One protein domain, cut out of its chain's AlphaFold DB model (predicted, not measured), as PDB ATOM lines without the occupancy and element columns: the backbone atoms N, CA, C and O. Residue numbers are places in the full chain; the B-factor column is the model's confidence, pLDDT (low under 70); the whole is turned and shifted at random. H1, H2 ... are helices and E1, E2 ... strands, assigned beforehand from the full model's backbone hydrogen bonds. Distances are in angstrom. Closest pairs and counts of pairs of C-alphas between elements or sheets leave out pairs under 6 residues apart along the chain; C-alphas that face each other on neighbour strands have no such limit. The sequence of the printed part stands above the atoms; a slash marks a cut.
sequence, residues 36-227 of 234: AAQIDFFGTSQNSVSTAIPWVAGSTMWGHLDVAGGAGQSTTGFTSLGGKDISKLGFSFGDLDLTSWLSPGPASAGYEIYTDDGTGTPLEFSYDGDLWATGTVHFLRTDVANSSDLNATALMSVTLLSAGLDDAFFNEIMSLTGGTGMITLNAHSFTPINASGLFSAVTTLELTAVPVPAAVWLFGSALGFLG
ATOM      1  N   ALA A  36     -66.632 -36.118  48.839       76.25
ATOM      2  CA  ALA A  36     -67.824 -35.591  48.193       76.25
ATOM      3  C   ALA A  36     -67.614 -34.097  47.928       76.25
ATOM      4  O   ALA A  36     -67.042 -33.398  48.770       76.25
ATOM      5  N   ALA A  37     -68.028 -33.612  46.757       88.56
ATOM      6  CA  ALA A  37     -67.950 -32.184  46.500       88.56
ATOM      7  C   ALA A  37     -68.984 -31.487  47.390       88.56
ATOM      8  O   ALA A  37     -70.136 -31.925  47.467       88.56
ATOM      9  N   GLN A  38     -68.555 -30.438  48.086       91.69
ATOM     10  CA  GLN A  38     -69.358 -29.747  49.085       91.69
ATOM     11  C   GLN A  38     -69.286 -28.232  48.909       91.69
ATOM     12  O   GLN A  38     -68.246 -27.682  48.528       91.69
ATOM     13  N   ILE A  39     -70.398 -27.558  49.195       91.50
ATOM     14  CA  ILE A  39     -70.469 -26.098  49.305       91.50
ATOM     15  C   ILE A  39     -71.264 -25.759  50.555       91.50
ATOM     16  O   ILE A  39     -72.407 -26.189  50.692       91.50
ATOM     17  N   ASP A  40     -70.678 -24.961  51.437       91.00
ATOM     18  CA  ASP A  40     -71.396 -24.402  52.574       91.00
ATOM     19  C   ASP A  40     -72.058 -23.094  52.172       91.00
ATOM     20  O   ASP A  40     -71.444 -22.247  51.517       91.00
ATOM     21  N   PHE A  41     -73.279 -22.899  52.638       89.69
ATOM     22  CA  PHE A  41     -74.037 -21.673  52.497       89.69
ATOM     23  C   PHE A  41     -74.501 -21.186  53.865       89.69
ATOM     24  O   PHE A  41     -74.879 -21.972  54.735       89.69
ATOM     25  N   PHE A  42     -74.522 -19.870  54.032       87.00
ATOM     26  CA  PHE A  42     -75.269 -19.216  55.097       87.00
ATOM     27  C   PHE A  42     -76.540 -18.634  54.494       87.00
ATOM     28  O   PHE A  42     -76.463 -17.856  53.541       87.00
ATOM     29  N   GLY A  43     -77.695 -19.018  55.027       82.62
ATOM     30  CA  GLY A  43     -78.976 -18.661  54.441       82.62
ATOM     31  C   GLY A  43     -80.057 -18.310  55.445       82.62
ATOM     32  O   GLY A  43     -79.959 -18.574  56.649       82.62
ATOM     33  N   THR A  44     -81.108 -17.699  54.913       81.38
ATOM     34  CA  THR A  44     -82.322 -17.344  55.645       81.38
ATOM     35  C   THR A  44     -83.558 -17.644  54.812       81.38
ATOM     36  O   THR A  44     -83.508 -17.561  53.586       81.38
ATOM     37  N   SER A  45     -84.669 -17.942  55.484       80.44
ATOM     38  CA  SER A  45     -85.988 -18.099  54.860       80.44
ATOM     39  C   SER A  45     -86.960 -17.053  55.384       80.44
ATOM     40  O   SER A  45     -86.999 -16.790  56.591       80.44
ATOM     41  N   GLN A  46     -87.744 -16.489  54.473       77.81
ATOM     42  CA  GLN A  46     -88.945 -15.716  54.741       77.81
ATOM     43  C   GLN A  46     -90.167 -16.605  54.505       77.81
ATOM     44  O   GLN A  46     -90.219 -17.381  53.553       77.81
ATOM     45  N   ASN A  47     -91.159 -16.459  55.378       80.50
ATOM     46  CA  ASN A  47     -92.359 -17.281  55.373       80.50
ATOM     47  C   ASN A  47     -93.585 -16.380  55.480       80.50
ATOM     48  O   ASN A  47     -93.578 -15.395  56.232       80.50
ATOM     49  N   SER A  48     -94.654 -16.772  54.807       67.94
ATOM     50  CA  SER A  48     -95.973 -16.184  54.960       67.94
ATOM     51  C   SER A  48     -96.894 -17.268  55.502       67.94
ATOM     52  O   SER A  48     -96.668 -18.453  55.308       67.94
ATOM     53  N   VAL A  49     -97.926 -16.890  56.252       78.19
ATOM     54  CA  VAL A  49     -98.872 -17.831  56.882       78.19
ATOM     55  C   VAL A  49     -98.286 -18.617  58.065       78.19
ATOM     56  O   VAL A  49     -97.678 -19.674  57.933       78.19
ATOM     57  N   SER A  50     -98.568 -18.142  59.277       79.19
ATOM     58  CA  SER A  50     -98.411 -18.945  60.493       79.19
ATOM     59  C   SER A  50     -99.587 -19.910  60.647       79.19
ATOM     60  O   SER A  50    -100.744 -19.509  60.485       79.19
ATOM     61  N   THR A  51     -99.321 -21.152  61.039       86.75
ATOM     62  CA  THR A  51    -100.375 -22.093  61.442       86.75
ATOM     63  C   THR A  51    -100.740 -21.920  62.922       86.75
ATOM     64  O   THR A  51    -100.083 -21.196  63.665       86.75
ATOM     65  N   ALA A  52    -101.780 -22.619  63.385       89.25
ATOM     66  CA  ALA A  52    -102.060 -22.773  64.817       89.25
ATOM     67  C   ALA A  52    -101.326 -23.979  65.445       89.25
ATOM     68  O   ALA A  52    -101.591 -24.332  66.595       89.25
ATOM     69  N   ILE A  53    -100.460 -24.657  64.687       91.06
ATOM     70  CA  ILE A  53     -99.835 -25.914  65.098       91.06
ATOM     71  C   ILE A  53     -98.603 -25.601  65.957       91.06
ATOM     72  O   ILE A  53     -97.705 -24.910  65.472       91.06
ATOM     73  N   PRO A  54     -98.520 -26.095  67.208       90.69
ATOM     74  CA  PRO A  54     -97.397 -25.800  68.093       90.69
ATOM     75  C   PRO A  54     -96.061 -26.338  67.585       90.69
ATOM     76  O   PRO A  54     -95.984 -27.446  67.040       90.69
ATOM     77  N   TRP A  55     -95.004 -25.578  67.863       89.44
ATOM     78  CA  TRP A  55     -93.624 -25.892  67.518       89.44
ATOM     79  C   TRP A  55     -92.650 -25.561  68.666       89.44
ATOM     80  O   TRP A  55     -93.043 -25.448  69.833       89.44
ATOM     81  N   VAL A  56     -91.353 -25.474  68.368       88.00
ATOM     82  CA  VAL A  56     -90.279 -25.281  69.351       88.00
ATOM     83  C   VAL A  56     -90.408 -23.947  70.086       88.00
ATOM     84  O   VAL A  56     -90.762 -22.926  69.502       88.00
ATOM     85  N   ALA A  57     -90.089 -23.946  71.380       86.38
ATOM     86  CA  ALA A  57     -90.032 -22.769  72.245       86.38
ATOM     87  C   ALA A  57     -91.334 -21.946  72.275       86.38
ATOM     88  O   ALA A  57     -91.311 -20.737  72.495       86.38
ATOM     89  N   GLY A  58     -92.479 -22.608  72.078       83.00
ATOM     90  CA  GLY A  58     -93.795 -21.965  72.070       83.00
ATOM     91  C   GLY A  58     -94.137 -21.245  70.764       83.00
ATOM     92  O   GLY A  58     -95.131 -20.523  70.727       83.00
ATOM     93  N   SER A  59     -93.338 -21.432  69.709       83.88
ATOM     94  CA  SER A  59     -93.657 -20.972  68.355       83.88
ATOM     95  C   SER A  59     -94.718 -21.856  67.685       83.88
ATOM     96  O   SER A  59     -95.234 -22.809  68.279       83.88
ATOM     97  N   THR A  60     -95.050 -21.528  66.439       86.56
ATOM     98  CA  THR A  60     -95.957 -22.296  65.583       86.56
ATOM     99  C   THR A  60     -95.280 -22.650  64.269       86.56
ATOM    100  O   THR A  60     -94.450 -21.878  63.794       86.56
ATOM    101  N   MET A  61     -95.682 -23.760  63.655       87.44
ATOM    102  CA  MET A  61     -95.215 -24.139  62.316       87.44
ATOM    103  C   MET A  61     -95.687 -23.129  61.261       87.44
ATOM    104  O   MET A  61     -96.746 -22.503  61.433       87.44
ATOM    105  N   TRP A  62     -94.957 -23.002  60.150       86.25
ATOM    106  CA  TRP A  62     -95.398 -22.205  58.998       86.25
ATOM    107  C   TRP A  62     -96.258 -23.036  58.071       86.25
ATOM    108  O   TRP A  62     -96.065 -24.236  57.948       86.25
ATOM    109  N   GLY A  63     -97.232 -22.389  57.443       88.19
ATOM    110  CA  GLY A  63     -98.034 -23.002  56.396       88.19
ATOM    111  C   GLY A  63     -97.329 -22.955  55.048       88.19
ATOM    112  O   GLY A  63     -97.551 -23.849  54.245       88.19
ATOM    113  N   HIS A  64     -96.484 -21.942  54.829       88.38
ATOM    114  CA  HIS A  64     -95.896 -21.650  53.530       88.38
ATOM    115  C   HIS A  64     -94.505 -21.007  53.665       88.38
ATOM    116  O   HIS A  64     -94.276 -20.171  54.544       88.38
ATOM    117  N   LEU A  65     -93.573 -21.392  52.796       87.88
ATOM    118  CA  LEU A  65     -92.238 -20.804  52.672       87.88
ATOM    119  C   LEU A  65     -92.203 -19.943  51.406       87.88
ATOM    120  O   LEU A  65     -92.195 -20.485  50.307       87.88
ATOM    121  N   ASP A  66     -92.150 -18.615  51.554       84.19
ATOM    122  CA  ASP A  66     -92.217 -17.692  50.408       84.19
ATOM    123  C   ASP A  66     -90.932 -17.734  49.586       84.19
ATOM    124  O   ASP A  66     -90.941 -17.835  48.363       84.19
ATOM    125  N   VAL A  67     -89.808 -17.573  50.282       82.94
ATOM    126  CA  VAL A  67     -88.486 -17.493  49.684       82.94
ATOM    127  C   VAL A  67     -87.447 -17.863  50.724       82.94
ATOM    128  O   VAL A  67     -87.435 -17.360  51.845       82.94
ATOM    129  N   ALA A  68     -86.524 -18.710  50.324       87.44
ATOM    130  CA  ALA A  68     -85.326 -19.030  51.053       87.44
ATOM    131  C   ALA A  68     -84.137 -18.864  50.126       87.44
ATOM    132  O   ALA A  68     -84.205 -19.136  48.929       87.44
ATOM    133  N   GLY A  69     -83.021 -18.432  50.686       88.50
ATOM    134  CA  GLY A  69     -81.785 -18.356  49.937       88.50
ATOM    135  C   GLY A  69     -80.582 -18.317  50.847       88.50
ATOM    136  O   GLY A  69     -80.694 -18.107  52.057       88.50
ATOM    137  N   GLY A  70     -79.419 -18.525  50.250       90.62
ATOM    138  CA  GLY A  70     -78.156 -18.478  50.961       90.62
ATOM    139  C   GLY A  70     -77.015 -18.027  50.077       90.62
ATOM    140  O   GLY A  70     -77.082 -18.124  48.854       90.62
ATOM    141  N   ALA A  71     -75.965 -17.535  50.724       93.12
ATOM    142  CA  ALA A  71     -74.713 -17.139  50.099       93.12
ATOM    143  C   ALA A  71     -73.607 -18.124  50.477       93.12
ATOM    144  O   ALA A  71     -73.534 -18.585  51.622       93.12
ATOM    145  N   GLY A  72     -72.749 -18.435  49.512       93.31
ATOM    146  CA  GLY A  72     -71.629 -19.343  49.669       93.31
ATOM    147  C   GLY A  72     -70.673 -18.859  50.755       93.31
ATOM    148  O   GLY A  72     -70.411 -17.668  50.916       93.31
ATOM    149  N   GLN A  73     -70.158 -19.803  51.528       92.50
ATOM    150  CA  GLN A  73     -69.201 -19.575  52.610       92.50
ATOM    151  C   GLN A  73     -67.889 -20.300  52.329       92.50
ATOM    152  O   GLN A  73     -66.806 -19.745  52.513       92.50
ATOM    153  N   SER A  74     -67.981 -21.551  51.883       91.12
ATOM    154  CA  SER A  74     -66.829 -22.415  51.659       91.12
ATOM    155  C   SER A  74     -67.142 -23.435  50.565       91.12
ATOM    156  O   SER A  74     -68.307 -23.717  50.286       91.12
ATOM    157  N   THR A  75     -66.111 -23.980  49.920       92.12
ATOM    158  CA  THR A  75     -66.271 -25.090  48.976       92.12
ATOM    159  C   THR A  75     -65.097 -26.054  49.056       92.12
ATOM    160  O   THR A  75     -63.959 -25.659  49.314       92.12
ATOM    161  N   THR A  76     -65.379 -27.328  48.801       91.25
ATOM    162  CA  THR A  76     -64.387 -28.373  48.555       91.25
ATOM    163  C   THR A  76     -64.827 -29.208  47.355       91.25
ATOM    164  O   THR A  76     -66.001 -29.524  47.204       91.25
ATOM    165  N   GLY A  77     -63.884 -29.600  46.498       88.56
ATOM    166  CA  GLY A  77     -64.138 -30.576  45.431       88.56
ATOM    167  C   GLY A  77     -64.805 -30.040  44.158       88.56
ATOM    168  O   GLY A  77     -64.949 -30.816  43.219       88.56
ATOM    169  N   PHE A  78     -65.147 -28.748  44.086       90.50
ATOM    170  CA  PHE A  78     -65.645 -28.103  42.865       90.50
ATOM    171  C   PHE A  78     -64.531 -27.387  42.106       90.50
ATOM    172  O   PHE A  78     -63.952 -26.404  42.574       90.50
ATOM    173  N   THR A  79     -64.249 -27.862  40.901       92.81
ATOM    174  CA  THR A  79     -63.280 -27.259  39.984       92.81
ATOM    175  C   THR A  79     -63.851 -26.049  39.249       92.81
ATOM    176  O   THR A  79     -63.111 -25.095  39.011       92.81
ATOM    177  N   SER A  80     -65.161 -26.024  38.972       93.12
ATOM    178  CA  SER A  80     -65.866 -24.882  38.361       93.12
ATOM    179  C   SER A  80     -65.811 -23.611  39.217       93.12
ATOM    180  O   SER A  80     -65.908 -22.503  38.693       93.12
ATOM    181  N   LEU A  81     -65.589 -23.758  40.526       93.88
ATOM    182  CA  LEU A  81     -65.441 -22.660  41.484       93.88
ATOM    183  C   LEU A  81     -63.978 -22.259  41.737       93.88
ATOM    184  O   LEU A  81     -63.709 -21.357  42.530       93.88
ATOM    185  N   GLY A  82     -63.016 -22.900  41.065       93.31
ATOM    186  CA  GLY A  82     -61.591 -22.638  41.246       93.31
ATOM    187  C   GLY A  82     -61.223 -21.174  40.990       93.31
ATOM    188  O   GLY A  82     -61.339 -20.678  39.873       93.31
ATOM    189  N   GLY A  83     -60.755 -20.478  42.031       90.88
ATOM    190  CA  GLY A  83     -60.344 -19.071  41.954       90.88
ATOM    191  C   GLY A  83     -61.493 -18.056  41.920       90.88
ATOM    192  O   GLY A  83     -61.224 -16.862  41.792       90.88
ATOM    193  N   LYS A  84     -62.750 -18.501  42.043       94.44
ATOM    194  CA  LYS A  84     -63.923 -17.627  42.163       94.44
ATOM    195  C   LYS A  84     -64.121 -17.179  43.619       94.44
ATOM    196  O   LYS A  84     -63.721 -17.874  44.553       94.44
ATOM    197  N   ASP A  85     -64.728 -16.010  43.814       96.06
ATOM    198  CA  ASP A  85     -65.093 -15.525  45.149       96.06
ATOM    199  C   ASP A  85     -66.375 -16.229  45.601       96.06
ATOM    200  O   ASP A  85     -67.465 -15.938  45.111       96.06
ATOM    201  N   ILE A  86     -66.235 -17.177  46.526       95.38
ATOM    202  CA  ILE A  86     -67.334 -18.038  46.976       95.38
ATOM    203  C   ILE A  86     -68.483 -17.241  47.603       95.38
ATOM    204  O   ILE A  86     -69.629 -17.666  47.493       95.38
ATOM    205  N   SER A  87     -68.218 -16.060  48.167       95.06
ATOM    206  CA  SER A  87     -69.263 -15.215  48.762       95.06
ATOM    207  C   SER A  87     -70.277 -14.675  47.748       95.06
ATOM    208  O   SER A  87     -71.367 -14.253  48.130       95.06
ATOM    209  N   LYS A  88     -69.933 -14.708  46.454       96.19
ATOM    210  CA  LYS A  88     -70.807 -14.294  45.353       96.19
ATOM    211  C   LYS A  88     -71.696 -15.411  44.826       96.19
ATOM    212  O   LYS A  88     -72.623 -15.113  44.077       96.19
ATOM    213  N   LEU A  89     -71.398 -16.668  45.162       96.50
ATOM    214  CA  LEU A  89     -72.255 -17.797  44.830       96.50
ATOM    215  C   LEU A  89     -73.476 -17.763  45.748       96.50
ATOM    216  O   LEU A  89     -73.331 -17.615  46.959       96.50
ATOM    217  N   GLY A  90     -74.666 -17.943  45.199       95.38
ATOM    218  CA  GLY A  90     -75.892 -18.024  45.972       95.38
ATOM    219  C   GLY A  90     -76.836 -19.088  45.445       95.38
ATOM    220  O   GLY A  90     -76.696 -19.567  44.317       95.38
ATOM    221  N   PHE A  91     -77.808 -19.440  46.276       94.12
ATOM    222  CA  PHE A  91     -78.965 -20.216  45.856       94.12
ATOM    223  C   PHE A  91     -80.254 -19.584  46.372       94.12
ATOM    224  O   PHE A  91     -80.238 -18.894  47.397       94.12
ATOM    225  N   SER A  92     -81.362 -19.864  45.697       93.94
ATOM    226  CA  SER A  92     -82.700 -19.516  46.164       93.94
ATOM    227  C   SER A  92     -83.751 -20.534  45.744       93.94
ATOM    228  O   SER A  92     -83.656 -21.123  44.669       93.94
ATOM    229  N   PHE A  93     -84.761 -20.712  46.590       92.00
ATOM    230  CA  PHE A  93     -86.004 -21.432  46.309       92.00
ATOM    231  C   PHE A  93     -87.172 -20.744  47.031       92.00
ATOM    232  O   PHE A  93     -86.941 -19.862  47.853       92.00
ATOM    233  N   GLY A  94     -88.416 -21.123  46.760       85.94
ATOM    234  CA  GLY A  94     -89.604 -20.567  47.424       85.94
ATOM    235  C   GLY A  94     -90.856 -21.361  47.073       85.94
ATOM    236  O   GLY A  94     -90.735 -22.341  46.365       85.94
ATOM    237  N   ASP A  95     -92.035 -20.950  47.521       88.69
ATOM    238  CA  ASP A  95     -93.315 -21.571  47.128       88.69
ATOM    239  C   ASP A  95     -93.506 -23.027  47.615       88.69
ATOM    240  O   ASP A  95     -94.067 -23.875  46.925       88.69
ATOM    241  N   LEU A  96     -93.024 -23.339  48.828       91.19
ATOM    242  CA  LEU A  96     -93.245 -24.654  49.450       91.19
ATOM    243  C   LEU A  96     -94.319 -24.583  50.535       91.19
ATOM    244  O   LEU A  96     -94.214 -23.788  51.470       91.19
ATOM    245  N   ASP A  97     -95.278 -25.502  50.486       91.94
ATOM    246  CA  ASP A  97     -96.366 -25.603  51.458       91.94
ATOM    247  C   ASP A  97     -96.120 -26.700  52.489       91.94
ATOM    248  O   ASP A  97     -95.620 -27.779  52.168       91.94
ATOM    249  N   LEU A  98     -96.537 -26.461  53.734       92.56
ATOM    250  CA  LEU A  98     -96.538 -27.475  54.783       92.56
ATOM    251  C   LEU A  98     -97.554 -28.572  54.450       92.56
ATOM    252  O   LEU A  98     -98.766 -28.350  54.476       92.56
ATOM    253  N   THR A  99     -97.066 -29.787  54.221       94.44
ATOM    254  CA  THR A  99     -97.908 -30.922  53.817       94.44
ATOM    255  C   THR A  99     -97.907 -32.082  54.799       94.44
ATOM    256  O   THR A  99     -98.867 -32.856  54.830       94.44
ATOM    257  N   SER A 100     -96.881 -32.215  55.640       95.94
ATOM    258  CA  SER A 100     -96.827 -33.241  56.689       95.94
ATOM    259  C   SER A 100     -96.046 -32.751  57.905       95.94
ATOM    260  O   SER A 100     -95.080 -32.008  57.769       95.94
ATOM    261  N   TRP A 101     -96.476 -33.132  59.107       95.75
ATOM    262  CA  TRP A 101     -95.920 -32.577  60.338       95.75
ATOM    263  C   TRP A 101     -96.164 -33.456  61.568       95.75
ATOM    264  O   TRP A 101     -97.097 -34.261  61.629       95.75
ATOM    265  N   LEU A 102     -95.335 -33.243  62.590       96.94
ATOM    266  CA  LEU A 102     -95.512 -33.759  63.944       96.94
ATOM    267  C   LEU A 102     -95.002 -32.726  64.950       96.94
ATOM    268  O   LEU A 102     -93.805 -32.451  64.987       96.94
ATOM    269  N   SER A 103     -95.880 -32.188  65.800       94.94
ATOM    270  CA  SER A 103     -95.454 -31.276  66.869       94.94
ATOM    271  C   SER A 103     -94.545 -31.989  67.879       94.94
ATOM    272  O   SER A 103     -94.891 -33.082  68.340       94.94
ATOM    273  N   PRO A 104     -93.419 -31.375  68.281       94.50
ATOM    274  CA  PRO A 104     -92.534 -31.939  69.278       94.50
ATOM    275  C   PRO A 104     -93.160 -31.818  70.666       94.50
ATOM    276  O   PRO A 104     -93.864 -30.858  70.985       94.50
ATOM    277  N   GLY A 105     -92.864 -32.791  71.519       95.50
ATOM    278  CA  GLY A 105     -93.208 -32.755  72.935       95.50
ATOM    279  C   GLY A 105     -91.988 -32.413  73.791       95.50
ATOM    280  O   GLY A 105     -90.871 -32.324  73.277       95.50
ATOM    281  N   PRO A 106     -92.152 -32.305  75.121       94.88
ATOM    282  CA  PRO A 106     -91.036 -32.024  76.029       94.88
ATOM    283  C   PRO A 106     -89.898 -33.053  75.962       94.88
ATOM    284  O   PRO A 106     -88.755 -32.731  76.263       94.88
ATOM    285  N   ALA A 107     -90.212 -34.292  75.573       95.50
ATOM    286  CA  ALA A 107     -89.259 -35.393  75.446       95.50
ATOM    287  C   ALA A 107     -89.470 -36.218  74.162       95.50
ATOM    288  O   ALA A 107     -89.045 -37.369  74.090       95.50
ATOM    289  N   SER A 108     -90.168 -35.663  73.168       96.44
ATOM    290  CA  SER A 108     -90.435 -36.345  71.901       96.44
ATOM    291  C   SER A 108     -90.105 -35.442  70.725       96.44
ATOM    292  O   SER A 108     -90.454 -34.260  70.730       96.44
ATOM    293  N   ALA A 109     -89.468 -36.033  69.717       95.94
ATOM    294  CA  ALA A 109     -89.096 -35.349  68.492       95.94
ATOM    295  C   ALA A 109     -90.318 -34.847  67.717       95.94
ATOM    296  O   ALA A 109     -91.432 -35.355  67.879       95.94
ATOM    297  N   GLY A 110     -90.077 -33.858  66.866       93.69
ATOM    298  CA  GLY A 110     -91.050 -33.310  65.932       93.69
ATOM    299  C   GLY A 110     -90.412 -33.054  64.575       93.69
ATOM    300  O   GLY A 110     -89.186 -33.022  64.460       93.69
ATOM    301  N   TYR A 111     -91.248 -32.883  63.557       93.44
ATOM    302  CA  TYR A 111     -90.802 -32.539  62.210       93.44
ATOM    303  C   TYR A 111     -91.823 -31.663  61.477       93.44
ATOM    304  O   TYR A 111     -93.019 -31.698  61.785       93.44
ATOM    305  N   GLU A 112     -91.343 -30.953  60.462       92.06
ATOM    306  CA  GLU A 112     -92.146 -30.284  59.435       92.06
ATOM    307  C   GLU A 112     -91.663 -30.765  58.062       92.06
ATOM    308  O   GLU A 112     -90.464 -30.954  57.847       92.06
ATOM    309  N   ILE A 113     -92.582 -30.992  57.130       93.25
ATOM    310  CA  ILE A 113     -92.280 -31.309  55.734       93.25
ATOM    311  C   ILE A 113     -93.038 -30.321  54.864       93.25
ATOM    312  O   ILE A 113     -94.269 -30.263  54.904       93.25
ATOM    313  N   TYR A 114     -92.269 -29.600  54.062       91.75
ATOM    314  CA  TYR A 114     -92.744 -28.678  53.056       91.75
ATOM    315  C   TYR A 114     -92.503 -29.282  51.677       91.75
ATOM    316  O   TYR A 114     -91.408 -29.780  51.397       91.75
ATOM    317  N   THR A 115     -93.513 -29.266  50.821       93.56
ATOM    318  CA  THR A 115     -93.424 -29.780  49.452       93.56
ATOM    319  C   THR A 115     -93.960 -28.753  48.481       93.56
ATOM    320  O   THR A 115     -94.792 -27.926  48.842       93.56
ATOM    321  N   ASP A 116     -93.501 -28.865  47.245       87.31
ATOM    322  CA  ASP A 116     -94.078 -28.153  46.118       87.31
ATOM    323  C   ASP A 116     -95.582 -28.462  45.995       87.31
ATOM    324  O   ASP A 116     -96.007 -29.608  46.194       87.31
ATOM    325  N   ASP A 117     -96.385 -27.457  45.656       73.94
ATOM    326  CA  ASP A 117     -97.839 -27.577  45.467       73.94
ATOM    327  C   ASP A 117     -98.217 -28.277  44.139       73.94
ATOM    328  O   ASP A 117     -99.393 -28.484  43.822       73.94
ATOM    329  N   GLY A 118     -97.203 -28.694  43.375       68.56
ATOM    330  CA  GLY A 118     -97.310 -29.347  42.077       68.56
ATOM    331  C   GLY A 118     -97.062 -28.410  40.895       68.56
ATOM    332  O   GLY A 118     -97.223 -28.847  39.750       68.56
ATOM    333  N   THR A 119     -96.684 -27.152  41.135       70.25
ATOM    334  CA  THR A 119     -96.328 -26.187  40.083       70.25
ATOM    335  C   THR A 119     -94.848 -26.211  39.693       70.25
ATOM    336  O   THR A 119     -94.495 -25.705  38.625       70.25
ATOM    337  N   GLY A 120     -94.001 -26.885  40.469       73.88
ATOM    338  CA  GLY A 120     -92.566 -26.980  40.252       73.88
ATOM    339  C   GLY A 120     -91.835 -25.794  40.862       73.88
ATOM    340  O   GLY A 120     -91.335 -24.940  40.133       73.88
ATOM    341  N   THR A 121     -91.718 -25.790  42.188       84.12
ATOM    342  CA  THR A 121     -90.907 -24.853  42.968       84.12
ATOM    343  C   THR A 121     -89.516 -24.673  42.346       84.12
ATOM    344  O   THR A 121     -88.708 -25.616  42.373       84.12
ATOM    345  N   PRO A 122     -89.192 -23.485  41.801       90.12
ATOM    346  CA  PRO A 122     -87.911 -23.256  41.159       90.12
ATOM    347  C   PRO A 122     -86.793 -23.199  42.200       90.12
ATOM    348  O   PRO A 122     -86.887 -22.520  43.222       90.12
ATOM    349  N   LEU A 123     -85.703 -23.898  41.902       94.19
ATOM    350  CA  LEU A 123     -84.410 -23.707  42.543       94.19
ATOM    351  C   LEU A 123     -83.504 -22.965  41.569       94.19
ATOM    352  O   LEU A 123     -83.390 -23.370  40.413       94.19
ATOM    353  N   GLU A 124     -82.797 -21.950  42.042       96.12
ATOM    354  CA  GLU A 124     -81.807 -21.226  41.251       96.12
ATOM    355  C   GLU A 124     -80.468 -21.199  41.977       96.12
ATOM    356  O   GLU A 124     -80.411 -20.927  43.173       96.12
ATOM    357  N   PHE A 125     -79.387 -21.449  41.242       96.44
ATOM    358  CA  PHE A 125     -78.028 -21.115  41.646       96.44
ATOM    359  C   PHE A 125     -77.545 -19.941  40.810       96.44
ATOM    360  O   PHE A 125     -77.646 -19.963  39.579       96.44
ATOM    361  N   SER A 126     -76.978 -18.940  41.471       97.00
ATOM    362  CA  SER A 126     -76.443 -17.742  40.832       97.00
ATOM    363  C   SER A 126     -75.037 -17.431  41.321       97.00
ATOM    364  O   SER A 126     -74.629 -17.857  42.401       97.00
ATOM    365  N   TYR A 127     -74.288 -16.673  40.533       97.25
ATOM    366  CA  TYR A 127     -73.001 -16.122  40.933       97.25
ATOM    367  C   TYR A 127     -72.894 -14.680  40.467       97.25
ATOM    368  O   TYR A 127     -73.021 -14.403  39.278       97.25
ATOM    369  N   ASP A 128     -72.639 -13.760  41.397       96.00
ATOM    370  CA  ASP A 128     -72.528 -12.320  41.102       96.00
ATOM    371  C   ASP A 128     -73.766 -11.752  40.370       96.00
ATOM    372  O   ASP A 128     -73.668 -10.793  39.608       96.00
ATOM    373  N   GLY A 129     -74.936 -12.363  40.598       93.31
ATOM    374  CA  GLY A 129     -76.208 -12.026  39.951       93.31
ATOM    375  C   GLY A 129     -76.510 -12.794  38.660       93.31
ATOM    376  O   GLY A 129     -77.660 -12.788  38.225       93.31
ATOM    377  N   ASP A 130     -75.538 -13.498  38.079       96.56
ATOM    378  CA  ASP A 130     -75.755 -14.307  36.879       96.56
ATOM    379  C   ASP A 130     -76.300 -15.689  37.242       96.56
ATOM    380  O   ASP A 130     -75.738 -16.398  38.078       96.56
ATOM    381  N   LEU A 131     -77.377 -16.104  36.576       96.75
ATOM    382  CA  LEU A 131     -77.950 -17.439  36.726       96.75
ATOM    383  C   LEU A 131     -76.991 -18.499  36.166       96.75
ATOM    384  O   LEU A 131     -76.568 -18.402  35.014       96.75
ATOM    385  N   TRP A 132     -76.672 -19.523  36.954       96.81
ATOM    386  CA  TRP A 132     -75.735 -20.599  36.594       96.81
ATOM    387  C   TRP A 132     -76.385 -21.972  36.493       96.81
ATOM    388  O   TRP A 132     -75.966 -22.794  35.680       96.81
ATOM    389  N   ALA A 133     -77.417 -22.237  37.288       97.38
ATOM    390  CA  ALA A 133     -78.214 -23.446  37.151       97.38
ATOM    391  C   ALA A 133     -79.623 -23.225  37.689       97.38
ATOM    392  O   ALA A 133     -79.817 -22.471  38.641       97.38
ATOM    393  N   THR A 134     -80.586 -23.932  37.113       96.81
ATOM    394  CA  THR A 134     -81.946 -24.025  37.644       96.81
ATOM    395  C   THR A 134     -82.319 -25.469  37.917       96.81
ATOM    396  O   THR A 134     -81.774 -26.407  37.323       96.81
ATOM    397  N   GLY A 135     -83.265 -25.654  38.820       95.00
ATOM    398  CA  GLY A 135     -83.776 -26.948  39.216       95.00
ATOM    399  C   GLY A 135     -85.163 -26.853  39.822       95.00
ATOM    400  O   GLY A 135     -85.834 -25.830  39.728       95.00
ATOM    401  N   THR A 136     -85.567 -27.942  40.457       93.88
ATOM    402  CA  THR A 136     -86.816 -28.041  41.212       93.88
ATOM    403  C   THR A 136     -86.545 -28.580  42.602       93.88
ATOM    404  O   THR A 136     -85.691 -29.459  42.771       93.88
ATOM    405  N   VAL A 137     -87.263 -28.055  43.590       93.12
ATOM    406  CA  VAL A 137     -87.280 -28.611  44.946       93.12
ATOM    407  C   VAL A 137     -88.396 -29.644  45.044       93.12
ATOM    408  O   VAL A 137     -89.532 -29.370  44.678       93.12
ATOM    409  N   HIS A 138     -88.079 -30.835  45.551       91.31
ATOM    410  CA  HIS A 138     -89.071 -31.887  45.796       91.31
ATOM    411  C   HIS A 138     -89.683 -31.752  47.185       91.31
ATOM    412  O   HIS A 138     -90.896 -31.831  47.358       91.31
ATOM    413  N   PHE A 139     -88.824 -31.569  48.187       91.50
ATOM    414  CA  PHE A 139     -89.241 -31.320  49.558       91.50
ATOM    415  C   PHE A 139     -88.139 -30.630  50.360       91.50
ATOM    416  O   PHE A 139     -86.944 -30.793  50.082       91.50
ATOM    417  N   LEU A 140     -88.560 -29.948  51.419       90.81
ATOM    418  CA  LEU A 140     -87.743 -29.543  52.553       90.81
ATOM    419  C   LEU A 140     -88.324 -30.183  53.812       90.81
ATOM    420  O   LEU A 140     -89.510 -30.049  54.093       90.81
ATOM    421  N   ARG A 141     -87.490 -30.855  54.594       91.75
ATOM    422  CA  ARG A 141     -87.869 -31.413  55.889       91.75
ATOM    423  C   ARG A 141     -87.031 -30.785  56.987       91.75
ATOM    424  O   ARG A 141     -85.815 -30.742  56.845       91.75
ATOM    425  N   THR A 142     -87.664 -30.358  58.072       88.62
ATOM    426  CA  THR A 142     -86.995 -29.928  59.305       88.62
ATOM    427  C   THR A 142     -87.300 -30.921  60.425       88.62
ATOM    428  O   THR A 142     -88.407 -31.449  60.517       88.62
ATOM    429  N   ASP A 143     -86.321 -31.192  61.282       91.19
ATOM    430  CA  ASP A 143     -86.430 -32.122  62.406       91.19
ATOM    431  C   ASP A 143     -85.855 -31.484  63.676       91.19
ATOM    432  O   ASP A 143     -84.817 -30.820  63.636       91.19
ATOM    433  N   VAL A 144     -86.517 -31.716  64.811       89.69
ATOM    434  CA  VAL A 144     -86.107 -31.242  66.146       89.69
ATOM    435  C   VAL A 144     -86.222 -32.374  67.163       89.69
ATOM    436  O   VAL A 144     -87.132 -33.206  67.081       89.69
ATOM    437  N   ALA A 145     -85.341 -32.417  68.163       91.94
ATOM    438  CA  ALA A 145     -85.339 -33.498  69.149       91.94
ATOM    439  C   ALA A 145     -86.461 -33.379  70.196       91.94
ATOM    440  O   ALA A 145     -86.892 -34.391  70.749       91.94
ATOM    441  N   ASN A 146     -86.906 -32.159  70.512       92.31
ATOM    442  CA  ASN A 146     -87.970 -31.868  71.481       92.31
ATOM    443  C   ASN A 146     -88.448 -30.408  71.373       92.31
ATOM    444  O   ASN A 146     -87.888 -29.603  70.635       92.31
ATOM    445  N   SER A 147     -89.469 -30.042  72.149       91.50
ATOM    446  CA  SER A 147     -90.095 -28.713  72.107       91.50
ATOM    447  C   SER A 147     -89.218 -27.570  72.631       91.50
ATOM    448  O   SER A 147     -89.641 -26.419  72.581       91.50
ATOM    449  N   SER A 148     -88.029 -27.850  73.163       89.50
ATOM    450  CA  SER A 148     -87.043 -26.843  73.587       89.50
ATOM    451  C   SER A 148     -85.774 -26.838  72.732       89.50
ATOM    452  O   SER A 148     -84.853 -26.075  73.015       89.50
ATOM    453  N   ASP A 149     -85.714 -27.681  71.701       87.06
ATOM    454  CA  ASP A 149     -84.532 -27.842  70.867       87.06
ATOM    455  C   ASP A 149     -84.406 -26.710  69.846       87.06
ATOM    456  O   ASP A 149     -85.018 -26.726  68.780       87.06
ATOM    457  N   LEU A 150     -83.591 -25.714  70.195       80.75
ATOM    458  CA  LEU A 150     -83.297 -24.565  69.345       80.75
ATOM    459  C   LEU A 150     -82.267 -24.857  68.238       80.75
ATOM    460  O   LEU A 150     -81.799 -23.917  67.605       80.75
ATOM    461  N   ASN A 151     -81.891 -26.117  68.014       80.38
ATOM    462  CA  ASN A 151     -80.922 -26.513  66.996       80.38
ATOM    463  C   ASN A 151     -81.528 -27.579  66.077       80.38
ATOM    464  O   ASN A 151     -81.151 -28.748  66.136       80.38
ATOM    465  N   ALA A 152     -82.466 -27.175  65.220       80.25
ATOM    466  CA  ALA A 152     -83.058 -28.111  64.268       80.25
ATOM    467  C   ALA A 152     -82.032 -28.574  63.217       80.25
ATOM    468  O   ALA A 152     -81.016 -27.919  62.957       80.25
ATOM    469  N   THR A 153     -82.336 -29.683  62.559       86.31
ATOM    470  CA  THR A 153     -81.665 -30.108  61.324       86.31
ATOM    471  C   THR A 153     -82.637 -30.019  60.164       86.31
ATOM    472  O   THR A 153     -83.840 -30.165  60.373       86.31
ATOM    473  N   ALA A 154     -82.140 -29.810  58.946       86.50
ATOM    474  CA  ALA A 154     -82.991 -29.834  57.760       86.50
ATOM    475  C   ALA A 154     -82.372 -30.625  56.610       86.50
ATOM    476  O   ALA A 154     -81.153 -30.676  56.462       86.50
ATOM    477  N   LEU A 155     -83.237 -31.206  55.789       89.25
ATOM    478  CA  LEU A 155     -82.904 -31.954  54.587       89.25
ATOM    479  C   LEU A 155     -83.740 -31.415  53.431       89.25
ATOM    480  O   LEU A 155     -84.968 -31.435  53.498       89.25
ATOM    481  N   MET A 156     -83.085 -30.989  52.358       90.56
ATOM    482  CA  MET A 156     -83.747 -30.600  51.116       90.56
ATOM    483  C   MET A 156     -83.341 -31.548  49.994       90.56
ATOM    484  O   MET A 156     -82.149 -31.797  49.788       90.56
ATOM    485  N   SER A 157     -84.327 -32.045  49.254       91.50
ATOM    486  CA  SER A 157     -84.104 -32.843  48.050       91.50
ATOM    487  C   SER A 157     -84.469 -32.029  46.826       91.50
ATOM    488  O   SER A 157     -85.585 -31.516  46.732       91.50
ATOM    489  N   VAL A 158     -83.534 -31.918  45.886       92.50
ATOM    490  CA  VAL A 158     -83.721 -31.101  44.685       92.50
ATOM    491  C   VAL A 158     -83.102 -31.782  43.462       92.50
ATOM    492  O   VAL A 158     -82.251 -32.674  43.571       92.50
ATOM    493  N   THR A 159     -83.527 -31.371  42.274       93.00
ATOM    494  CA  THR A 159     -82.952 -31.829  41.003       93.00
ATOM    495  C   THR A 159     -82.656 -30.644  40.103       93.00
ATOM    496  O   THR A 159     -83.559 -29.869  39.796       93.00
ATOM    497  N   LEU A 160     -81.406 -30.516  39.659       94.81
ATOM    498  CA  LEU A 160     -81.027 -29.558  38.626       94.81
ATOM    499  C   LEU A 160     -81.519 -30.012  37.255       94.81
ATOM    500  O   LEU A 160     -81.398 -31.181  36.892       94.81
ATOM    501  N   LEU A 161     -82.058 -29.066  36.493       94.88
ATOM    502  CA  LEU A 161     -82.737 -29.307  35.222       94.88
ATOM    503  C   LEU A 161     -82.043 -28.620  34.047       94.88
ATOM    504  O   LEU A 161     -82.001 -29.188  32.956       94.88
ATOM    505  N   SER A 162     -81.483 -27.426  34.250       96.56
ATOM    506  CA  SER A 162     -80.802 -26.696  33.177       96.56
ATOM    507  C   SER A 162     -79.639 -25.841  33.659       96.56
ATOM    508  O   SER A 162     -79.633 -25.339  34.781       96.56
ATOM    509  N   ALA A 163     -78.664 -25.669  32.766       97.44
ATOM    510  CA  ALA A 163     -77.584 -24.704  32.909       97.44
ATOM    511  C   ALA A 163     -78.077 -23.273  32.652       97.44
ATOM    512  O   ALA A 163     -79.005 -23.053  31.869       97.44
ATOM    513  N   GLY A 164     -77.424 -22.315  33.302       94.81
ATOM    514  CA  GLY A 164     -77.583 -20.887  33.057       94.81
ATOM    515  C   GLY A 164     -76.547 -20.346  32.068       94.81
ATOM    516  O   GLY A 164     -76.228 -20.989  31.070       94.81
ATOM    517  N   LEU A 165     -76.036 -19.142  32.339       93.75
ATOM    518  CA  LEU A 165     -75.092 -18.428  31.474       93.75
ATOM    519  C   LEU A 165     -73.718 -19.114  31.392       93.75
ATOM    520  O   LEU A 165     -73.143 -19.206  30.309       93.75
ATOM    521  N   ASP A 166     -73.205 -19.574  32.535       92.12
ATOM    522  CA  ASP A 166     -71.986 -20.382  32.653       92.12
ATOM    523  C   ASP A 166     -72.402 -21.824  32.962       92.12
ATOM    524  O   ASP A 166     -72.968 -22.111  34.020       92.12
ATOM    525  N   ASP A 167     -72.154 -22.735  32.022       95.38
ATOM    526  CA  ASP A 167     -72.565 -24.131  32.136       95.38
ATOM    527  C   ASP A 167     -71.572 -24.990  32.930       95.38
ATOM    528  O   ASP A 167     -71.885 -26.139  33.248       95.38
ATOM    529  N   ALA A 168     -70.404 -24.456  33.309       95.62
ATOM    530  CA  ALA A 168     -69.360 -25.221  33.986       95.62
ATOM    531  C   ALA A 168     -69.836 -25.791  35.329       95.62
ATOM    532  O   ALA A 168     -69.585 -26.962  35.621       95.62
ATOM    533  N   PHE A 169     -70.554 -24.989  36.122       95.12
ATOM    534  CA  PHE A 169     -71.108 -25.416  37.409       95.12
ATOM    535  C   PHE A 169     -72.147 -26.530  37.231       95.12
ATOM    536  O   PHE A 169     -72.032 -27.593  37.840       95.12
ATOM    537  N   PHE A 170     -73.121 -26.329  36.338       96.44
ATOM    538  CA  PHE A 170     -74.144 -27.331  36.042       96.44
ATOM    539  C   PHE A 170     -73.528 -28.637  35.519       96.44
ATOM    540  O   PHE A 170     -73.823 -29.712  36.040       96.44
ATOM    541  N   ASN A 171     -72.632 -28.558  34.534       95.25
ATOM    542  CA  ASN A 171     -71.976 -29.723  33.939       95.25
ATOM    543  C   ASN A 171     -71.142 -30.499  34.966       95.25
ATOM    544  O   ASN A 171     -71.132 -31.733  34.946       95.25
ATOM    545  N   GLU A 172     -70.468 -29.800  35.882       93.75
ATOM    546  CA  GLU A 172     -69.736 -30.439  36.972       93.75
ATOM    547  C   GLU A 172     -70.684 -31.186  37.916       93.75
ATOM    548  O   GLU A 172     -70.422 -32.348  38.222       93.75
ATOM    549  N   ILE A 173     -71.822 -30.598  38.300       92.25
ATOM    550  CA  ILE A 173     -72.835 -31.295  39.110       92.25
ATOM    551  C   ILE A 173     -73.380 -32.515  38.375       92.25
ATOM    552  O   ILE A 173     -73.473 -33.594  38.960       92.25
ATOM    553  N   MET A 174     -73.707 -32.390  37.089       92.38
ATOM    554  CA  MET A 174     -74.168 -33.524  36.289       92.38
ATOM    555  C   MET A 174     -73.116 -34.636  36.270       92.38
ATOM    556  O   MET A 174     -73.444 -35.794  36.512       92.38
ATOM    557  N   SER A 175     -71.838 -34.305  36.084       90.62
ATOM    558  CA  SER A 175     -70.742 -35.279  36.158       90.62
ATOM    559  C   SER A 175     -70.642 -35.929  37.545       90.62
ATOM    560  O   SER A 175     -70.594 -37.156  37.660       90.62
ATOM    561  N   LEU A 176     -70.665 -35.121  38.605       87.81
ATOM    562  CA  LEU A 176     -70.581 -35.559  39.998       87.81
ATOM    563  C   LEU A 176     -71.817 -36.315  40.478       87.81
ATOM    564  O   LEU A 176     -71.746 -36.929  41.526       87.81
ATOM    565  N   THR A 177     -72.932 -36.298  39.755       88.06
ATOM    566  CA  THR A 177     -74.175 -37.004  40.123       88.06
ATOM    567  C   THR A 177     -74.510 -38.133  39.148       88.06
ATOM    568  O   THR A 177     -75.619 -38.672  39.165       88.06
ATOM    569  N   GLY A 178     -73.568 -38.505  38.270       85.94
ATOM    570  CA  GLY A 178     -73.773 -39.554  37.265       85.94
ATOM    571  C   GLY A 178     -74.841 -39.208  36.221       85.94
ATOM    572  O   GLY A 178     -75.469 -40.105  35.665       85.94
ATOM    573  N   GLY A 179     -75.068 -37.918  35.978       88.19
ATOM    574  CA  GLY A 179     -76.032 -37.374  35.024       88.19
ATOM    575  C   GLY A 179     -77.440 -37.181  35.581       88.19
ATOM    576  O   GLY A 179     -78.341 -36.869  34.811       88.19
ATOM    577  N   THR A 180     -77.655 -37.384  36.885       89.81
ATOM    578  CA  THR A 180     -78.995 -37.269  37.484       89.81
ATOM    579  C   THR A 180     -79.367 -35.840  37.866       89.81
ATOM    580  O   THR A 180     -80.551 -35.525  37.900       89.81
ATOM    581  N   GLY A 181     -78.385 -34.992  38.191       90.81
ATOM    582  CA  GLY A 181     -78.631 -33.646  38.716       90.81
ATOM    583  C   GLY A 181     -79.278 -33.637  40.104       90.81
ATOM    584  O   GLY A 181     -79.644 -32.570  40.593       90.81
ATOM    585  N   MET A 182     -79.439 -34.801  40.743       90.75
ATOM    586  CA  MET A 182     -80.042 -34.918  42.064       90.75
ATOM    587  C   MET A 182     -79.017 -34.536  43.124       90.75
ATOM    588  O   MET A 182     -77.940 -35.130  43.202       90.75
ATOM    589  N   ILE A 183     -79.370 -33.557  43.946       90.62
ATOM    590  CA  ILE A 183     -78.491 -33.021  44.980       90.62
ATOM    591  C   ILE A 183     -79.252 -32.945  46.304       90.62
ATOM    592  O   ILE A 183     -80.483 -32.866  46.334       90.62
ATOM    593  N   THR A 184     -78.511 -33.015  47.405       89.81
ATOM    594  CA  THR A 184     -79.067 -32.917  48.756       89.81
ATOM    595  C   THR A 184     -78.419 -31.745  49.474       89.81
ATOM    596  O   THR A 184     -77.196 -31.613  49.467       89.81
ATOM    597  N   LEU A 185     -79.241 -30.900  50.089       88.38
ATOM    598  CA  LEU A 185     -78.779 -29.823  50.962       88.38
ATOM    599  C   LEU A 185     -79.117 -30.206  52.403       88.38
ATOM    600  O   LEU A 185     -80.282 -30.446  52.726       88.38
ATOM    601  N   ASN A 186     -78.100 -30.264  53.256       88.12
ATOM    602  CA  ASN A 186     -78.218 -30.590  54.671       88.12
ATOM    603  C   ASN A 186     -77.978 -29.338  55.516       88.12
ATOM    604  O   ASN A 186     -76.917 -28.726  55.443       88.12
ATOM    605  N   ALA A 187     -78.940 -28.950  56.349       82.06
ATOM    606  CA  ALA A 187     -78.731 -27.924  57.366       82.06
ATOM    607  C   ALA A 187     -78.265 -28.577  58.671       82.06
ATOM    608  O   ALA A 187     -79.000 -29.367  59.268       82.06
ATOM    609  N   HIS A 188     -77.060 -28.224  59.124       74.06
ATOM    610  CA  HIS A 188     -76.450 -28.779  60.344       74.06
ATOM    611  C   HIS A 188     -76.567 -27.855  61.559       74.06
ATOM    612  O   HIS A 188     -76.320 -28.274  62.688       74.06
ATOM    613  N   SER A 189     -76.939 -26.598  61.334       68.06
ATOM    614  CA  SER A 189     -77.369 -25.692  62.390       68.06
ATOM    615  C   SER A 189     -78.531 -24.862  61.869       68.06
ATOM    616  O   SER A 189     -78.440 -24.255  60.801       68.06
ATOM    617  N   PHE A 190     -79.628 -24.878  62.613       67.19
ATOM    618  CA  PHE A 190     -80.846 -24.143  62.321       67.19
ATOM    619  C   PHE A 190     -81.295 -23.479  63.608       67.19
ATOM    620  O   PHE A 190     -81.516 -24.163  64.605       67.19
ATOM    621  N   THR A 191     -81.448 -22.161  63.584       67.38
ATOM    622  CA  THR A 191     -82.109 -21.454  64.683       67.38
ATOM    623  C   THR A 191     -83.605 -21.415  64.379       67.38
ATOM    624  O   THR A 191     -84.004 -20.790  63.390       67.38
ATOM    625  N   PRO A 192     -84.458 -22.110  65.154       60.25
ATOM    626  CA  PRO A 192     -85.882 -22.073  64.919       60.25
ATOM    627  C   PRO A 192     -86.421 -20.684  65.243       60.25
ATOM    628  O   PRO A 192     -86.002 -20.045  66.207       60.25
ATOM    629  N   ILE A 193     -87.337 -20.262  64.375       61.34
ATOM    630  CA  ILE A 193     -88.278 -19.142  64.454       61.34
ATOM    631  C   ILE A 193     -88.004 -18.172  65.605       61.34
ATOM    632  O   ILE A 193     -88.423 -18.385  66.747       61.34
ATOM    633  N   ASN A 194     -87.381 -17.038  65.290       57.31
ATOM    634  CA  ASN A 194     -87.482 -15.887  66.183       57.31
ATOM    635  C   ASN A 194     -88.908 -15.298  66.131       57.31
ATOM    636  O   ASN A 194     -89.700 -15.615  65.246       57.31
ATOM    637  N   ALA A 195     -89.247 -14.387  67.046       53.84
ATOM    638  CA  ALA A 195     -90.576 -13.760  67.098       53.84
ATOM    639  C   ALA A 195     -91.000 -13.017  65.806       53.84
ATOM    640  O   ALA A 195     -92.143 -12.582  65.701       53.84
ATOM    641  N   SER A 196     -90.092 -12.836  64.841       57.38
ATOM    642  CA  SER A 196     -90.337 -12.214  63.532       57.38
ATOM    643  C   SER A 196     -90.537 -13.228  62.403       57.38
ATOM    644  O   SER A 196     -90.647 -12.831  61.249       57.38
ATOM    645  N   GLY A 197     -90.568 -14.523  62.712       56.72
ATOM    646  CA  GLY A 197     -90.793 -15.566  61.724       56.72
ATOM    647  C   GLY A 197     -89.593 -15.919  60.863       56.72
ATOM    648  O   GLY A 197     -89.756 -16.621  59.874       56.72
ATOM    649  N   LEU A 198     -88.395 -15.453  61.226       60.78
ATOM    650  CA  LEU A 198     -87.189 -15.710  60.450       60.78
ATOM    651  C   LEU A 198     -86.559 -17.045  60.845       60.78
ATOM    652  O   LEU A 198     -86.373 -17.328  62.033       60.78
ATOM    653  N   PHE A 199     -86.148 -17.796  59.829       69.44
ATOM    654  CA  PHE A 199     -85.246 -18.933  59.962       69.44
ATOM    655  C   PHE A 199     -83.859 -18.561  59.465       69.44
ATOM    656  O   PHE A 199     -83.732 -17.961  58.398       69.44
ATOM    657  N   SER A 200     -82.822 -18.954  60.202       73.69
ATOM    658  CA  SER A 200     -81.436 -18.870  59.738       73.69
ATOM    659  C   SER A 200     -80.757 -20.221  59.879       73.69
ATOM    660  O   SER A 200     -80.887 -20.883  60.917       73.69
ATOM    661  N   ALA A 201     -80.049 -20.615  58.822       75.00
ATOM    662  CA  ALA A 201     -79.392 -21.903  58.724       75.00
ATOM    663  C   ALA A 201     -78.000 -21.784  58.102       75.00
ATOM    664  O   ALA A 201     -77.766 -20.984  57.192       75.00
ATOM    665  N   VAL A 202     -77.096 -22.645  58.565       78.19
ATOM    666  CA  VAL A 202     -75.904 -23.019  57.800       78.19
ATOM    667  C   VAL A 202     -76.221 -24.334  57.103       78.19
ATOM    668  O   VAL A 202     -76.494 -25.339  57.770       78.19
ATOM    669  N   THR A 203     -76.220 -24.308  55.774       82.56
ATOM    670  CA  THR A 203     -76.590 -25.444  54.928       82.56
ATOM    671  C   THR A 203     -75.418 -25.879  54.071       82.56
ATOM    672  O   THR A 203     -74.826 -25.056  53.382       82.56
ATOM    673  N   THR A 204     -75.129 -27.168  54.053       84.44
ATOM    674  CA  THR A 204     -74.103 -27.776  53.214       84.44
ATOM    675  C   THR A 204     -74.777 -28.497  52.052       84.44
ATOM    676  O   THR A 204     -75.607 -29.386  52.244       84.44
ATOM    677  N   LEU A 205     -74.436 -28.107  50.827       83.94
ATOM    678  CA  LEU A 205     -74.706 -28.890  49.628       83.94
ATOM    679  C   LEU A 205     -73.733 -30.059  49.595       83.94
ATOM    680  O   LEU A 205     -72.527 -29.831  49.576       83.94
ATOM    681  N   GLU A 206     -74.241 -31.284  49.531       84.94
ATOM    682  CA  GLU A 206     -73.412 -32.482  49.430       84.94
ATOM    683  C   GLU A 206     -73.691 -33.224  48.126       84.94
ATOM    684  O   GLU A 206     -74.822 -33.629  47.842       84.94
ATOM    685  N   LEU A 207     -72.638 -33.428  47.330       81.44
ATOM    686  CA  LEU A 207     -72.693 -34.209  46.100       81.44
ATOM    687  C   LEU A 207     -71.899 -35.496  46.247       81.44
ATOM    688  O   LEU A 207     -70.665 -35.498  46.273       81.44
ATOM    689  N   THR A 208     -72.615 -36.613  46.267       71.75
ATOM    690  CA  THR A 208     -72.003 -37.934  46.175       71.75
ATOM    691  C   THR A 208     -72.145 -38.465  44.759       71.75
ATOM    692  O   THR A 208     -73.259 -38.714  44.292       71.75
ATOM    693  N   ALA A 209     -71.012 -38.710  44.102       64.75
ATOM    694  CA  ALA A 209     -71.000 -39.460  42.858       64.75
ATOM    695  C   ALA A 209     -71.587 -40.841  43.079       64.75
ATOM    696  O   ALA A 209     -71.072 -41.625  43.876       64.75
ATOM    697  N   VAL A 210     -72.654 -41.143  42.341       63.72
ATOM    698  CA  VAL A 210     -73.098 -42.518  42.169       63.72
ATOM    699  C   VAL A 210     -71.990 -43.202  41.374       63.72
ATOM    700  O   VAL A 210     -71.763 -42.817  40.222       63.72
ATOM    701  N   PRO A 211     -71.260 -44.180  41.943       58.72
ATOM    702  CA  PRO A 211     -70.252 -44.894  41.183       58.72
ATOM    703  C   PRO A 211     -70.964 -45.535  40.000       58.72
ATOM    704  O   PRO A 211     -71.813 -46.406  40.196       58.72
ATOM    705  N   VAL A 212     -70.659 -45.089  38.777       55.97
ATOM    706  CA  VAL A 212     -71.175 -45.758  37.583       55.97
ATOM    707  C   VAL A 212     -70.678 -47.193  37.702       55.97
ATOM    708  O   VAL A 212     -69.457 -47.396  37.756       55.97
ATOM    709  N   PRO A 213     -71.572 -48.194  37.819       49.44
ATOM    710  CA  PRO A 213     -71.131 -49.566  37.950       49.44
ATOM    711  C   PRO A 213     -70.191 -49.859  36.789       49.44
ATOM    712  O   PRO A 213     -70.381 -49.336  35.688       49.44
ATOM    713  N   ALA A 214     -69.208 -50.731  37.003       57.19
ATOM    714  CA  ALA A 214     -68.250 -51.188  35.997       57.19
ATOM    715  C   ALA A 214     -68.886 -51.748  34.698       57.19
ATOM    716  O   ALA A 214     -68.169 -52.244  33.841       57.19
ATOM    717  N   ALA A 215     -70.210 -51.661  34.536       54.84
ATOM    718  CA  ALA A 215     -71.021 -51.865  33.351       54.84
ATOM    719  C   ALA A 215     -70.352 -51.396  32.055       54.84
ATOM    720  O   ALA A 215     -70.306 -52.187  31.131       54.84
ATOM    721  N   VAL A 216     -69.764 -50.199  31.951       60.59
ATOM    722  CA  VAL A 216     -69.102 -49.787  30.687       60.59
ATOM    723  C   VAL A 216     -67.923 -50.713  30.337       60.59
ATOM    724  O   VAL A 216     -67.772 -51.131  29.189       60.59
ATOM    725  N   TRP A 217     -67.144 -51.131  31.337       59.94
ATOM    726  CA  TRP A 217     -66.050 -52.092  31.175       59.94
ATOM    727  C   TRP A 217     -66.537 -53.543  31.069       59.94
ATOM    728  O   TRP A 217     -65.934 -54.332  30.346       59.94
ATOM    729  N   LEU A 218     -67.646 -53.905  31.717       64.00
ATOM    730  CA  LEU A 218     -68.310 -55.208  31.595       64.00
ATOM    731  C   LEU A 218     -68.950 -55.383  30.213       64.00
ATOM    732  O   LEU A 218     -68.801 -56.434  29.602       64.00
ATOM    733  N   PHE A 219     -69.591 -54.348  29.669       67.12
ATOM    734  CA  PHE A 219     -70.126 -54.333  28.311       67.12
ATOM    735  C   PHE A 219     -68.990 -54.316  27.287       67.12
ATOM    736  O   PHE A 219     -69.024 -55.097  26.338       67.12
ATOM    737  N   GLY A 220     -67.939 -53.520  27.505       71.38
ATOM    738  CA  GLY A 220     -66.746 -53.530  26.655       71.38
ATOM    739  C   GLY A 220     -66.037 -54.890  26.628       71.38
ATOM    740  O   GLY A 220     -65.687 -55.390  25.558       71.38
ATOM    741  N   SER A 221     -65.882 -55.539  27.784       71.50
ATOM    742  CA  SER A 221     -65.259 -56.867  27.886       71.50
ATOM    743  C   SER A 221     -66.160 -57.987  27.356       71.50
ATOM    744  O   SER A 221     -65.665 -58.869  26.654       71.50
ATOM    745  N   ALA A 222     -67.476 -57.927  27.578       69.75
ATOM    746  CA  ALA A 222     -68.438 -58.864  26.998       69.75
ATOM    747  C   ALA A 222     -68.486 -58.769  25.463       69.75
ATOM    748  O   ALA A 222     -68.479 -59.795  24.782       69.75
ATOM    749  N   LEU A 223     -68.463 -57.557  24.899       77.12
ATOM    750  CA  LEU A 223     -68.405 -57.339  23.448       77.12
ATOM    751  C   LEU A 223     -67.064 -57.784  22.853       77.12
ATOM    752  O   LEU A 223     -67.042 -58.426  21.801       77.12
ATOM    753  N   GLY A 224     -65.947 -57.510  23.535       78.88
ATOM    754  CA  GLY A 224     -64.626 -58.009  23.140       78.88
ATOM    755  C   GLY A 224     -64.561 -59.540  23.128       78.88
ATOM    756  O   GLY A 224     -64.040 -60.138  22.184       78.88
ATOM    757  N   PHE A 225     -65.163 -60.187  24.129       76.06
ATOM    758  CA  PHE A 225     -65.252 -61.644  24.217       76.06
ATOM    759  C   PHE A 225     -66.155 -62.246  23.126       76.06
ATOM    760  O   PHE A 225     -65.755 -63.199  22.454       76.06
ATOM    761  N   LEU A 226     -67.323 -61.648  22.864       76.56
ATOM    762  CA  LEU A 226     -68.218 -62.042  21.765       76.56
ATOM    763  C   LEU A 226     -67.550 -61.886  20.388       76.56
ATOM    764  O   LEU A 226     -67.665 -62.768  19.533       76.56
ATOM    765  N   GLY A 227     -66.797 -60.804  20.180       79.75
ATOM    766  CA  GLY A 227     -66.010 -60.588  18.963       79.75
ATOM    767  C   GLY A 227     -64.909 -61.635  18.763       79.75
ATOM    768  O   GLY A 227     -64.644 -62.048  17.632       79.75
TER     769      GLY A 227
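AT A GLANCE: This is residues 36 to 227 of the 234 residues of an uncharacterized protein of Gammaproteobacteria bacterium (UniProt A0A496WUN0). Ten antiparallel strands curve into a closed barrel, the short helix H1 sits at one end, and from that end a tail leads off, of which residues 213 to 227, with helix H2, stick out. The wall runs from E1 through E2, E7, E8, E9 and E10 back to E1; between E2 and E7 it divides into E3 with E6 and E4 with E5. The 192 printed residues have two named helices and ten named strands; along the chain come E1, E2, E3, E4, E5, E6, E7, E8, H1, E9, E10 and H2, the class is mostly strand, and each pair of neighbour strands in the branched sheet is antiparallel. The whole is only just compact, close to loose, with a radius of gyration of the C-alphas of 19.2 A and spans of 70 by 38 by 30 A.

HOW THE PARTS SIT: Start with E1, residues 37 to 54, and E2, residues 60 to 76, an antiparallel hairpin with N 40 and O 74 2.9 A apart. On the other side of E2 from E1 lie E3, residues 89 to 93, its hairpin partner with N 70 to O 91 at 3.0 A, and E4, residues 96 to 102, with N 65 to O 96 at 2.8 A. E1, E2 and E3 form a meander, each strand the antiparallel neighbour of the one before. E3 runs on into E4 across a break of 2 residues, at 74 degrees. E5, residues 110 to 116, makes a hairpin with E4, N 99 to O 113 at 2.9 A; E6, residues 122 to 127, is the neighbour of E3, N 92 to O 124 at 2.9 A. E7, residues 130 to 144, has E5 and E6 on one side, N 112 and O 142 being 3.0 A apart and N 123 and O 135 2.9 A. On its other side is E8, residues 152 to 163, with N 138 to O 157 at 2.8 A; E6, E7 and E8 are a second meander of two hairpins. H1, residues 168 to 176, is on the sheet; its closest C-alphas to E8 are Phe 170 and Ala 163, 5.3 A apart. E9, residues 182 to 191, pairs with E8, N 156 to O 185 at 2.9 A, and forms a hairpin with E10, residues 199 to 207, N 186 to O 204 at 2.8 A. E10 and E1 are antiparallel neighbours, with N 41 and O 203 2.8 A apart, within hydrogen-bond range. H2, residues 215 to 227, is not on the sheet; in H1 and H2 every O i to N i+4 pair is within hydrogen-bond range.

IN THESE COORDINATES: Find C-alpha 37 at (-67.950, -32.184, 46.500); from there E1 runs 37.1 A and bends by 111 degrees at residue 51. E2 measures 36.4 A, E7 35.4 A and E8 32.0 A. H2 ends at C-alpha 227, (-66.010, -60.588, 18.963).

THE WHOLE: Without residues 213 to 227 the body spans 46 by 33 by 30 A. The printed part has no cut; the link from E2 to E3, 12 residues, is long. Confidence under 70 is found at residues 189 to 199 and 209 to 219 and at residues 48, 118 and 222.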